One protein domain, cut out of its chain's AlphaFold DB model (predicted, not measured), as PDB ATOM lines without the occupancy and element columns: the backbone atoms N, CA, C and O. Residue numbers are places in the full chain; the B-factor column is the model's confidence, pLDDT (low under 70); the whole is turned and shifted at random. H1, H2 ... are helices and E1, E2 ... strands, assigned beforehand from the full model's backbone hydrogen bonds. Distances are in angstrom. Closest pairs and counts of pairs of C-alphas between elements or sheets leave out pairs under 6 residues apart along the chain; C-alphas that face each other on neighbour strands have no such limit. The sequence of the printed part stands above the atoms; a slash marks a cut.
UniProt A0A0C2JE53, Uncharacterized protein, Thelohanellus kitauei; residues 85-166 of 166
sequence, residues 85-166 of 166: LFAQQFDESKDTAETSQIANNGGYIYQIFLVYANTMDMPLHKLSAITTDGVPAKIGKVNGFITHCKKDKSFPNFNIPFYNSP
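AT A GLANCE: This is residues 85 to 166 of the 166 residues of an uncharacterized protein of Thelohanellus kitauei (UniProt A0A0C2JE53). What does the model look like? A ribbon of two parallel strands, E1 and E2, runs along one side, and on the other side H2 and H4 meet near their first residues as an L, with the short H3 at the corner. H1 lies at one end of the whole, residues 115 to 121 stick out at the far end of H2, and residues 152 to 166 are a tail with no named element. What is it built of? There are 82 residues printed, with four named helices and two named strands in the order E1 H1 H2 E2 H3 H4; the class is mixed, helices and strands. How does it fill space? It is compact, with a radius of gyration of the C-alphas of 12.6 A and spans of 35 by 33 by 21 A.

HOW THE PARTS SIT: How do the strands pair? E1, residues 86 to 90, and E2, residues 127 to 132, are parallel neighbours at 20 degrees, with N 90 and O 131 at 2.8 A and N 88 and O 129 at 3.0 A, within hydrogen-bond range. With H1, residues 99 to 103, and H2, residues 106 to 119, between them they form a strand-helix-strand unit, two parallel neighbour strands joined through helices, with a right-handed crossover. How do the helices meet? H1 and H2 only just touch, only at the corner, with 3 pairs of C-alphas within 8 A, the closest those of Ala 103 and Ile 109 at 6.7 A. With residues 106 to 109 alone H2 touches H3, residues 136 to 139; the closest C-alphas, of Gly 106 and Ala 137, are 4.4 A apart. With residues 106 to 110 alone H2 touches H4, residues 145 to 151, the closest C-alphas being those of Gly 106 and Phe 145 at 4.0 A, and their lines are only just about perpendicular at 73 degrees. What of H3 and H4, and of the backbones? H3 and H4 touch only at the corner, the closest C-alphas being those of Lys 138 and Phe 145 at 4.6 A. E1 and H2 are apart, and E2 and H4 are only just apart, closest at 8.0 A. In H1, H2 and H4 every O i to N i+4 pair is within hydrogen-bond range; H3 is too short for such a pair.

IN THESE COORDINATES: Where do the strands run? E1 begins at C-alpha 86, (-113.710, 138.959, 103.156), and measures 13.7 A; E2 measures 14.4 A. How long are the helices? H2 measures 19.9 A and H4 10.2 A, while H1 measures 6.3 A and H3 5.3 A. H4 ends at C-alpha 151, (-130.852, 143.741, 94.622).

THE WHOLE: How far does it reach? The two C-alphas farthest apart, those of Leu 85 and Ala 97, are 35.9 A apart. Is anything missing or long? The printed part has no cut, and no link between named elements is long. Where is confidence low? The mean pLDDT of the printed part is 76.7, and residues 92 to 103 and 158 to 166 are under 70.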
ATOM      1  N   LEU A  85    -110.423 140.149  99.761       85.44
ATOM      2  CA  LEU A  85    -111.795 139.703  99.950       85.44
ATOM      3  C   LEU A  85    -112.026 139.273 101.401       85.44
ATOM      4  O   LEU A  85    -111.131 138.739 102.079       85.44
ATOM      5  N   PHE A  86    -113.266 139.432 101.851       83.25
ATOM      6  CA  PHE A  86    -113.710 138.959 103.156       83.25
ATOM      7  C   PHE A  86    -115.108 138.341 103.086       83.25
ATOM      8  O   PHE A  86    -115.897 138.626 102.189       83.25
ATOM      9  N   ALA A  87    -115.412 137.483 104.053       83.38
ATOM     10  CA  ALA A  87    -116.727 136.875 104.227       83.38
ATOM     11  C   ALA A  87    -117.299 137.255 105.593       83.38
ATOM     12  O   ALA A  87    -116.528 137.482 106.527       83.38
ATOM     13  N   GLN A  88    -118.629 137.291 105.700       82.69
ATOM     14  CA  GLN A  88    -119.329 137.634 106.934       82.69
ATOM     15  C   GLN A  88    -120.383 136.592 107.304       82.69
ATOM     16  O   GLN A  88    -121.165 136.156 106.459       82.69
ATOM     17  N   GLN A  89    -120.428 136.237 108.584       79.44
ATOM     18  CA  GLN A  89    -121.389 135.288 109.135       79.44
ATOM     19  C   GLN A  89    -122.480 135.996 109.941       79.44
ATOM     20  O   GLN A  89    -122.199 136.861 110.767       79.44
ATOM     21  N   PHE A  90    -123.734 135.611 109.704       77.31
ATOM     22  CA  PHE A  90    -124.916 136.089 110.415       77.31
ATOM     23  C   PHE A  90    -125.615 134.922 111.108       77.31
ATOM     24  O   PHE A  90    -126.484 134.255 110.530       77.31
ATOM     25  N   ASP A  91    -125.267 134.713 112.370       73.00
ATOM     26  CA  ASP A  91    -125.954 133.762 113.239       73.00
ATOM     27  C   ASP A  91    -127.161 134.414 113.940       73.00
ATOM     28  O   ASP A  91    -127.153 135.615 114.224       73.00
ATOM     29  N   GLU A  92    -128.245 133.662 114.148       68.25
ATOM     30  CA  GLU A  92    -129.404 134.139 114.914       68.25
ATOM     31  C   GLU A  92    -129.134 133.980 116.414       68.25
ATOM     32  O   GLU A  92    -128.966 132.875 116.927       68.25
ATOM     33  N   SER A  93    -129.153 135.088 117.159       63.94
ATOM     34  CA  SER A  93    -129.120 135.014 118.619       63.94
ATOM     35  C   SER A  93    -130.479 134.550 119.149       63.94
ATOM     36  O   SER A  93    -131.465 135.283 119.058       63.94
ATOM     37  N   LYS A  94    -130.529 133.361 119.751       58.06
ATOM     38  CA  LYS A  94    -131.730 132.824 120.404       58.06
ATOM     39  C   LYS A  94    -131.953 133.450 121.784       58.06
ATOM     40  O   LYS A  94    -131.821 132.758 122.785       58.06
ATOM     41  N   ASP A  95    -132.290 134.736 121.845       51.03
ATOM     42  CA  ASP A  95    -132.744 135.361 123.095       51.03
ATOM     43  C   ASP A  95    -134.206 135.818 123.026       51.03
ATOM     44  O   ASP A  95    -134.746 136.169 121.975       51.03
ATOM     45  N   THR A  96    -134.843 135.722 124.192       52.00
ATOM     46  CA  THR A  96    -136.283 135.721 124.477       52.00
ATOM     47  C   THR A  96    -137.100 136.834 123.806       52.00
ATOM     48  O   THR A  96    -136.809 138.010 123.980       52.00
ATOM     49  N   ALA A  97    -138.191 136.423 123.145       52.38
ATOM     50  CA  ALA A  97    -139.432 137.130 122.772       52.38
ATOM     51  C   ALA A  97    -139.377 138.514 122.073       52.38
ATOM     52  O   ALA A  97    -140.064 138.683 121.067       52.38
ATOM     53  N   GLU A  98    -138.601 139.497 122.538       47.56
ATOM     54  CA  GLU A  98    -138.622 140.877 122.012       47.56
ATOM     55  C   GLU A  98    -137.703 141.078 120.796       47.56
ATOM     56  O   GLU A  98    -138.091 141.723 119.822       47.56
ATOM     57  N   THR A  99    -136.533 140.433 120.770       50.75
ATOM     58  CA  THR A  99    -135.642 140.380 119.591       50.75
ATOM     59  C   THR A  99    -136.213 139.547 118.440       50.75
ATOM     60  O   THR A  99    -135.782 139.696 117.295       50.75
ATOM     61  N   SER A 100    -137.221 138.710 118.715       55.25
ATOM     62  CA  SER A 100    -137.793 137.775 117.741       55.25
ATOM     63  C   SER A 100    -138.459 138.486 116.563       55.25
ATOM     64  O   SER A 100    -138.253 138.099 115.420       55.25
ATOM     65  N   GLN A 101    -139.211 139.569 116.785       51.97
ATOM     66  CA  GLN A 101    -139.931 140.221 115.680       51.97
ATOM     67  C   GLN A 101    -138.983 140.917 114.690       51.97
ATOM     68  O   GLN A 101    -139.215 140.896 113.482       51.97
ATOM     69  N   ILE A 102    -137.894 141.489 115.204       56.59
ATOM     70  CA  ILE A 102    -136.886 142.228 114.437       56.59
ATOM     71  C   ILE A 102    -136.017 141.277 113.601       56.59
ATOM     72  O   ILE A 102    -135.786 141.526 112.418       56.59
ATOM     73  N   ALA A 103    -135.593 140.156 114.192       62.84
ATOM     74  CA  ALA A 103    -134.827 139.113 113.508       62.84
ATOM     75  C   ALA A 103    -135.660 138.324 112.478       62.84
ATOM     76  O   ALA A 103    -135.098 137.640 111.626       62.84
ATOM     77  N   ASN A 104    -136.991 138.457 112.504       70.56
ATOM     78  CA  ASN A 104    -137.895 137.773 111.582       70.56
ATOM     79  C   ASN A 104    -138.164 138.545 110.274       70.56
ATOM     80  O   ASN A 104    -138.783 137.995 109.360       70.56
ATOM     81  N   ASN A 105    -137.696 139.793 110.141       82.62
ATOM     82  CA  ASN A 105    -137.894 140.601 108.933       82.62
ATOM     83  C   ASN A 105    -136.571 140.882 108.205       82.62
ATOM     84  O   ASN A 105    -135.784 141.737 108.611       82.62
ATOM     85  N   GLY A 106    -136.365 140.218 107.065       84.75
ATOM     86  CA  GLY A 106    -135.144 140.355 106.270       84.75
ATOM     87  C   GLY A 106    -134.853 141.758 105.753       84.75
ATOM     88  O   GLY A 106    -133.689 142.149 105.679       84.75
ATOM     89  N   GLY A 107    -135.888 142.547 105.455       86.75
ATOM     90  CA  GLY A 107    -135.721 143.943 105.058       86.75
ATOM     91  C   GLY A 107    -135.165 144.802 106.191       86.75
ATOM     92  O   GLY A 107    -134.340 145.677 105.952       86.75
ATOM     93  N   TYR A 108    -135.553 144.526 107.434       84.00
ATOM     94  CA  TYR A 108    -135.042 145.262 108.587       84.00
ATOM     95  C   TYR A 108    -133.602 144.858 108.933       84.00
ATOM     96  O   TYR A 108    -132.762 145.729 109.156       84.00
ATOM     97  N   ILE A 109    -133.288 143.557 108.873       84.19
ATOM     98  CA  ILE A 109    -131.906 143.053 108.994       84.19
ATOM     99  C   ILE A 109    -130.999 143.745 107.969       84.19
ATOM    100  O   ILE A 109    -129.911 144.205 108.310       84.19
ATOM    101  N   TYR A 110    -131.472 143.874 106.728       87.50
ATOM    102  CA  TYR A 110    -130.758 144.578 105.668       87.50
ATOM    103  C   TYR A 110    -130.482 146.047 106.007       87.50
ATOM    104  O   TYR A 110    -129.354 146.505 105.845       87.50
ATOM    105  N   GLN A 111    -131.475 146.780 106.519       87.56
ATOM    106  CA  GLN A 111    -131.287 148.188 106.886       87.56
ATOM    107  C   GLN A 111    -130.281 148.362 108.028       87.56
ATOM    108  O   GLN A 111    -129.402 149.216 107.936       87.56
ATOM    109  N   ILE A 112    -130.357 147.529 109.072       83.69
ATOM    110  CA  ILE A 112    -129.360 147.541 110.155       83.69
ATOM    111  C   ILE A 112    -127.967 147.279 109.590       83.69
ATOM    112  O   ILE A 112    -127.021 147.994 109.922       83.69
ATOM    113  N   PHE A 113    -127.845 146.270 108.728       86.38
ATOM    114  CA  PHE A 113    -126.568 145.939 108.119       86.38
ATOM    115  C   PHE A 113    -125.998 147.112 107.313       86.38
ATOM    116  O   PHE A 113    -124.822 147.428 107.467       86.38
ATOM    117  N   LEU A 114    -126.817 147.799 106.512       88.19
ATOM    118  CA  LEU A 114    -126.374 148.982 105.771       88.19
ATOM    119  C   LEU A 114    -125.910 150.113 106.691       88.19
ATOM    120  O   LEU A 114    -124.874 150.718 106.431       88.19
ATOM    121  N   VAL A 115    -126.646 150.402 107.768       85.38
ATOM    122  CA  VAL A 115    -126.240 151.425 108.746       85.38
ATOM    123  C   VAL A 115    -124.887 151.069 109.355       85.38
ATOM    124  O   VAL A 115    -124.003 151.924 109.424       85.38
ATOM    125  N   TYR A 116    -124.698 149.808 109.742       84.38
ATOM    126  CA  TYR A 116    -123.432 149.314 110.269       84.38
ATOM    127  C   TYR A 116    -122.295 149.438 109.245       84.38
ATOM    128  O   TYR A 116    -121.267 150.045 109.543       84.38
ATOM    129  N   ALA A 117    -122.494 148.924 108.028       86.25
ATOM    130  CA  ALA A 117    -121.506 148.970 106.956       86.25
ATOM    131  C   ALA A 117    -121.089 150.410 106.627       86.25
ATOM    132  O   ALA A 117    -119.899 150.689 106.508       86.25
ATOM    133  N   ASN A 118    -122.046 151.338 106.564       87.19
ATOM    134  CA  ASN A 118    -121.770 152.751 106.309       87.19
ATOM    135  C   ASN A 118    -121.028 153.417 107.474       87.19
ATOM    136  O   ASN A 118    -120.091 154.177 107.251       87.19
ATOM    137  N   THR A 119    -121.409 153.112 108.717       82.31
ATOM    138  CA  THR A 119    -120.742 153.651 109.916       82.31
ATOM    139  C   THR A 119    -119.283 153.207 109.989       82.31
ATOM    140  O   THR A 119    -118.411 153.978 110.382       82.31
ATOM    141  N   MET A 120    -119.010 151.968 109.580       80.38
ATOM    142  CA  MET A 120    -117.663 151.404 109.541       80.38
ATOM    143  C   MET A 120    -116.879 151.782 108.279       80.38
ATOM    144  O   MET A 120    -115.691 151.466 108.212       80.38
ATOM    145  N   ASP A 121    -117.510 152.453 107.304       87.88
ATOM    146  CA  ASP A 121    -116.949 152.708 105.969       87.88
ATOM    147  C   ASP A 121    -116.426 151.409 105.331       87.88
ATOM    148  O   ASP A 121    -115.275 151.267 104.922       87.88
ATOM    149  N   MET A 122    -117.285 150.393 105.367       87.12
ATOM    150  CA  MET A 122    -116.955 149.029 104.999       87.12
ATOM    151  C   MET A 122    -116.843 148.893 103.474       87.12
ATOM    152  O   MET A 122    -117.776 149.270 102.757       87.12
ATOM    153  N   PRO A 123    -115.770 148.279 102.943       89.69
ATOM    154  CA  PRO A 123    -115.597 148.105 101.507       89.69
ATOM    155  C   PRO A 123    -116.482 146.961 100.983       89.69
ATOM    156  O   PRO A 123    -115.987 145.884 100.654       89.69
ATOM    157  N   LEU A 124    -117.800 147.184 100.892       90.12
ATOM    158  CA  LEU A 124    -118.795 146.162 100.518       90.12
ATOM    159  C   LEU A 124    -118.478 145.455  99.196       90.12
ATOM    160  O   LEU A 124    -118.748 144.267  99.068       90.12
ATOM    161  N   HIS A 125    -117.825 146.131  98.251       89.12
ATOM    162  CA  HIS A 125    -117.375 145.540  96.987       89.12
ATOM    163  C   HIS A 125    -116.383 144.368  97.154       89.12
ATOM    164  O   HIS A 125    -116.239 143.570  96.229       89.12
ATOM    165  N   LYS A 126    -115.721 144.238  98.314       86.94
ATOM    166  CA  LYS A 126    -114.819 143.124  98.661       86.94
ATOM    167  C   LYS A 126    -115.509 141.984  99.427       86.94
ATOM    168  O   LYS A 126    -114.862 140.992  99.766       86.94
ATOM    169  N   LEU A 127    -116.802 142.113  99.739       88.06
ATOM    170  CA  LEU A 127    -117.560 141.094 100.465       88.06
ATOM    171  C   LEU A 127    -117.829 139.893  99.549       88.06
ATOM    172  O   LEU A 127    -118.757 139.901  98.751       88.06
ATOM    173  N   SER A 128    -117.041 138.830  99.666       85.31
ATOM    174  CA  SER A 128    -117.169 137.668  98.791       85.31
ATOM    175  C   SER A 128    -118.357 136.784  99.157       85.31
ATOM    176  O   SER A 128    -119.004 136.245  98.268       85.31
ATOM    177  N   ALA A 129    -118.651 136.613 100.449       84.19
ATOM    178  CA  ALA A 129    -119.649 135.652 100.913       84.19
ATOM    179  C   ALA A 129    -120.396 136.129 102.161       84.19
ATOM    180  O   ALA A 129    -119.812 136.763 103.038       84.19
ATOM    181  N   ILE A 130    -121.666 135.735 102.261       83.88
ATOM    182  CA  ILE A 130    -122.483 135.876 103.466       83.88
ATOM    183  C   ILE A 130    -122.955 134.484 103.890       83.88
ATOM    184  O   ILE A 130    -123.588 133.789 103.095       83.88
ATOM    185  N   THR A 131    -122.667 134.079 105.126       82.12
ATOM    186  CA  THR A 131    -123.134 132.807 105.696       82.12
ATOM    187  C   THR A 131    -124.233 133.055 106.723       82.12
ATOM    188  O   THR A 131    -124.192 134.024 107.475       82.12
ATOM    189  N   THR A 132    -125.260 132.205 106.733       82.38
ATOM    190  CA  THR A 132    -126.425 132.323 107.624       82.38
ATOM    191  C   THR A 132    -126.917 130.934 108.018       82.38
ATOM    192  O   THR A 132    -126.770 130.012 107.222       82.38
ATOM    193  N   ASP A 133    -127.602 130.800 109.150       80.19
ATOM    194  CA  ASP A 133    -128.341 129.586 109.565       80.19
ATOM    195  C   ASP A 133    -129.565 129.225 108.691       80.19
ATOM    196  O   ASP A 133    -130.233 128.223 108.934       80.19
ATOM    197  N   GLY A 134    -129.875 130.027 107.668       80.12
ATOM    198  CA  GLY A 134    -130.912 129.706 106.690       80.12
ATOM    199  C   GLY A 134    -132.341 130.005 107.144       80.12
ATOM    200  O   GLY A 134    -133.283 129.538 106.502       80.12
ATOM    201  N   VAL A 135    -132.551 130.796 108.202       82.94
ATOM    202  CA  VAL A 135    -133.921 131.162 108.606       82.94
ATOM    203  C   VAL A 135    -134.642 131.988 107.527       82.94
ATOM    204  O   VAL A 135    -133.996 132.762 106.804       82.94
ATOM    205  N   PRO A 136    -135.986 131.891 107.398       85.00
ATOM    206  CA  PRO A 136    -136.742 132.551 106.327       85.00
ATOM    207  C   PRO A 136    -136.503 134.060 106.213       85.00
ATOM    208  O   PRO A 136    -136.471 134.600 105.108       85.00
ATOM    209  N   ALA A 137    -136.277 134.740 107.337       85.12
ATOM    210  CA  ALA A 137    -135.944 136.160 107.362       85.12
ATOM    211  C   ALA A 137    -134.610 136.474 106.668       85.12
ATOM    212  O   ALA A 137    -134.453 137.533 106.067       85.12
ATOM    213  N   LYS A 138    -133.641 135.555 106.692       84.94
ATOM    214  CA  LYS A 138    -132.327 135.754 106.078       84.94
ATOM    215  C   LYS A 138    -132.333 135.369 104.597       84.94
ATOM    216  O   LYS A 138    -131.905 136.163 103.761       84.94
ATOM    217  N   ILE A 139    -132.883 134.200 104.256       87.06
ATOM    218  CA  ILE A 139    -132.795 133.621 102.897       87.06
ATOM    219  C   ILE A 139    -134.082 133.723 102.061       87.06
ATOM    220  O   ILE A 139    -134.121 133.256 100.922       87.06
ATOM    221  N   GLY A 140    -135.157 134.305 102.600       86.25
ATOM    222  CA  GLY A 140    -136.459 134.388 101.939       86.25
ATOM    223  C   GLY A 140    -136.390 134.998 100.535       86.25
ATOM    224  O   GLY A 140    -135.806 136.061 100.324       86.25
ATOM    225  N   LYS A 141    -137.040 134.354  99.559       85.44
ATOM    226  CA  LYS A 141    -136.956 134.723  98.129       85.44
ATOM    227  C   LYS A 141    -137.513 136.109  97.790       85.44
ATOM    228  O   LYS A 141    -137.143 136.676  96.770       85.44
ATOM    229  N   VAL A 142    -138.434 136.625  98.607       84.25
ATOM    230  CA  VAL A 142    -139.122 137.903  98.353       84.25
ATOM    231  C   VAL A 142    -138.531 139.019  99.217       84.25
ATOM    232  O   VAL A 142    -138.049 140.010  98.669       84.25
ATOM    233  N   ASN A 143    -138.504 138.803 100.539       87.50
ATOM    234  CA  ASN A 143    -138.119 139.789 101.560       87.50
ATOM    235  C   ASN A 143    -137.024 139.276 102.516       87.50
ATOM    236  O   ASN A 143    -136.959 139.689 103.671       87.50
ATOM    237  N   GLY A 144    -136.198 138.324 102.074       88.88
ATOM    238  CA  GLY A 144    -135.043 137.870 102.848       88.88
ATOM    239  C   GLY A 144    -133.904 138.886 102.805       88.88
ATOM    240  O   GLY A 144    -133.695 139.524 101.774       88.88
ATOM    241  N   PHE A 145    -133.137 139.003 103.890       88.62
ATOM    242  CA  PHE A 145    -131.930 139.839 103.976       88.62
ATOM    243  C   PHE A 145    -131.022 139.688 102.747       88.62
ATOM    244  O   PHE A 145    -130.707 140.662 102.067       88.62
ATOM    245  N   ILE A 146    -130.693 138.445 102.396       88.62
ATOM    246  CA  ILE A 146    -129.846 138.115 101.250       88.62
ATOM    247  C   ILE A 146    -130.476 138.571  99.929       88.62
ATOM    248  O   ILE A 146    -129.780 139.043  99.031       88.62
ATOM    249  N   THR A 147    -131.799 138.456  99.799       90.38
ATOM    250  CA  THR A 147    -132.528 138.938  98.619       90.38
ATOM    251  C   THR A 147    -132.416 140.453  98.480       90.38
ATOM    252  O   THR A 147    -132.308 140.945  97.357       90.38
ATOM    253  N   HIS A 148    -132.411 141.198  99.587       91.56
ATOM    254  CA  HIS A 148    -132.152 142.636  99.558       91.56
ATOM    255  C   HIS A 148    -130.705 142.943  99.151       91.56
ATOM    256  O   HIS A 148    -130.518 143.724  98.223       91.56
ATOM    257  N   CYS A 149    -129.707 142.261  99.729       90.44
ATOM    258  CA  CYS A 149    -128.301 142.420  99.330       90.44
ATOM    259  C   CYS A 149    -128.082 142.167  97.831       90.44
ATOM    260  O   CYS A 149    -127.400 142.939  97.175       90.44
ATOM    261  N   LYS A 150    -128.711 141.133  97.252       89.00
ATOM    262  CA  LYS A 150    -128.605 140.833  95.810       89.00
ATOM    263  C   LYS A 150    -129.222 141.896  94.895       89.00
ATOM    264  O   LYS A 150    -128.865 141.960  93.723       89.00
ATOM    265  N   LYS A 151    -130.196 142.667  95.386       90.50
ATOM    266  CA  LYS A 151    -130.852 143.741  94.622       90.50
ATOM    267  C   LYS A 151    -130.065 145.052  94.683       90.50
ATOM    268  O   LYS A 151    -130.277 145.913  93.829       90.50
ATOM    269  N   ASP A 152    -129.193 145.209  95.675       90.69
ATOM    270  CA  ASP A 152    -128.368 146.396  95.847       90.69
ATOM    271  C   ASP A 152    -127.040 146.259  95.091       90.69
ATOM    272  O   ASP A 152    -126.295 145.294  95.238       90.69
ATOM    273  N   LYS A 153    -126.750 147.264  94.264       90.31
ATOM    274  CA  LYS A 153    -125.557 147.333  93.415       90.31
ATOM    275  C   LYS A 153    -124.279 147.647  94.197       90.31
ATOM    276  O   LYS A 153    -123.199 147.535  93.626       90.31
ATOM    277  N   SER A 154    -124.391 148.079  95.456       88.12
ATOM    278  CA  SER A 154    -123.244 148.289  96.350       88.12
ATOM    279  C   SER A 154    -122.560 146.973  96.743       88.12
ATOM    280  O   SER A 154    -121.377 146.962  97.090       88.12
ATOM    281  N   PHE A 155    -123.289 145.861  96.636       88.62
ATOM    282  CA  PHE A 155    -122.786 144.522  96.884       88.62
ATOM    283  C   PHE A 155    -122.281 143.882  95.590       88.62
ATOM    284  O   PHE A 155    -122.853 144.094  94.515       88.62
ATOM    285  N   PRO A 156    -121.232 143.048  95.666       84.69
ATOM    286  CA  PRO A 156    -120.821 142.248  94.531       84.69
ATOM    287  C   PRO A 156    -121.911 141.234  94.195       84.69
ATOM    288  O   PRO A 156    -122.722 140.829  95.033       84.69
ATOM    289  N   ASN A 157    -121.917 140.788  92.942       80.12
ATOM    290  CA  ASN A 157    -122.843 139.750  92.536       80.12
ATOM    291  C   ASN A 157    -122.447 138.441  93.234       80.12
ATOM    292  O   ASN A 157    -121.463 137.801  92.855       80.12
ATOM    293  N   PHE A 158    -123.190 138.073  94.280       68.50
ATOM    294  CA  PHE A 158    -123.001 136.839  95.038       68.50
ATOM    295  C   PHE A 158    -123.312 135.627  94.150       68.50
ATOM    296  O   PHE A 158    -124.399 135.049  94.212       68.50
ATOM    297  N   ASN A 159    -122.352 135.240  93.312       53.75
ATOM    298  CA  ASN A 159    -122.413 134.043  92.473       53.75
ATOM    299  C   ASN A 159    -122.094 132.758  93.251       53.75
ATOM    300  O   ASN A 159    -121.959 131.692  92.654       53.75
ATOM    301  N   ILE A 160    -121.969 132.835  94.578       49.97
ATOM    302  CA  ILE A 160    -121.667 131.669  95.398       49.97
ATOM    303  C   ILE A 160    -122.974 130.911  95.664       49.97
ATOM    304  O   ILE A 160    -123.930 131.513  96.166       49.97
ATOM    305  N   PRO A 161    -123.058 129.610  95.330       45.16
ATOM    306  CA  PRO A 161    -124.186 128.789  95.735       45.16
ATOM    307  C   PRO A 161    -124.290 128.809  97.262       45.16
ATOM    308  O   PRO A 161    -123.303 128.600  97.966       45.16
ATOM    309  N   PHE A 162    -125.488 129.081  97.776       49.94
ATOM    310  CA  PHE A 162    -125.765 128.916  99.197       49.94
ATOM    311  C   PHE A 162    -125.657 127.430  99.510       49.94
ATOM    312  O   PHE A 162    -126.537 126.647  99.151       49.94
ATOM    313  N   TYR A 163    -124.555 127.038 100.137       40.84
ATOM    314  CA  TYR A 163    -124.480 125.747 100.790       40.84
ATOM    315  C   TYR A 163    -125.389 125.829 102.008       40.84
ATOM    316  O   TYR A 163    -125.041 126.432 103.020       40.84
ATOM    317  N   ASN A 164    -126.580 125.245 101.891       38.97
ATOM    318  CA  ASN A 164    -127.246 124.737 103.075       38.97
ATOM    319  C   ASN A 164    -126.297 123.671 103.628       38.97
ATOM    320  O   ASN A 164    -126.060 122.666 102.952       38.97
ATOM    321  N   SER A 165    -125.689 123.920 104.788       29.14
ATOM    322  CA  SER A 165    -125.051 122.829 105.519       29.14
ATOM    323  C   SER A 165    -126.109 121.734 105.735       29.14
ATOM    324  O   SER A 165    -127.246 122.090 106.062       29.14
ATOM    325  N   PRO A 166    -125.782 120.458 105.465       37.09
ATOM    326  CA  PRO A 166    -126.706 119.344 105.654       37.09
ATOM    327  C   PRO A 166    -127.178 119.211 107.105       37.09
ATOM    328  O   PRO A 166    -126.415 119.605 108.018       37.09
TER     329      PRO A 166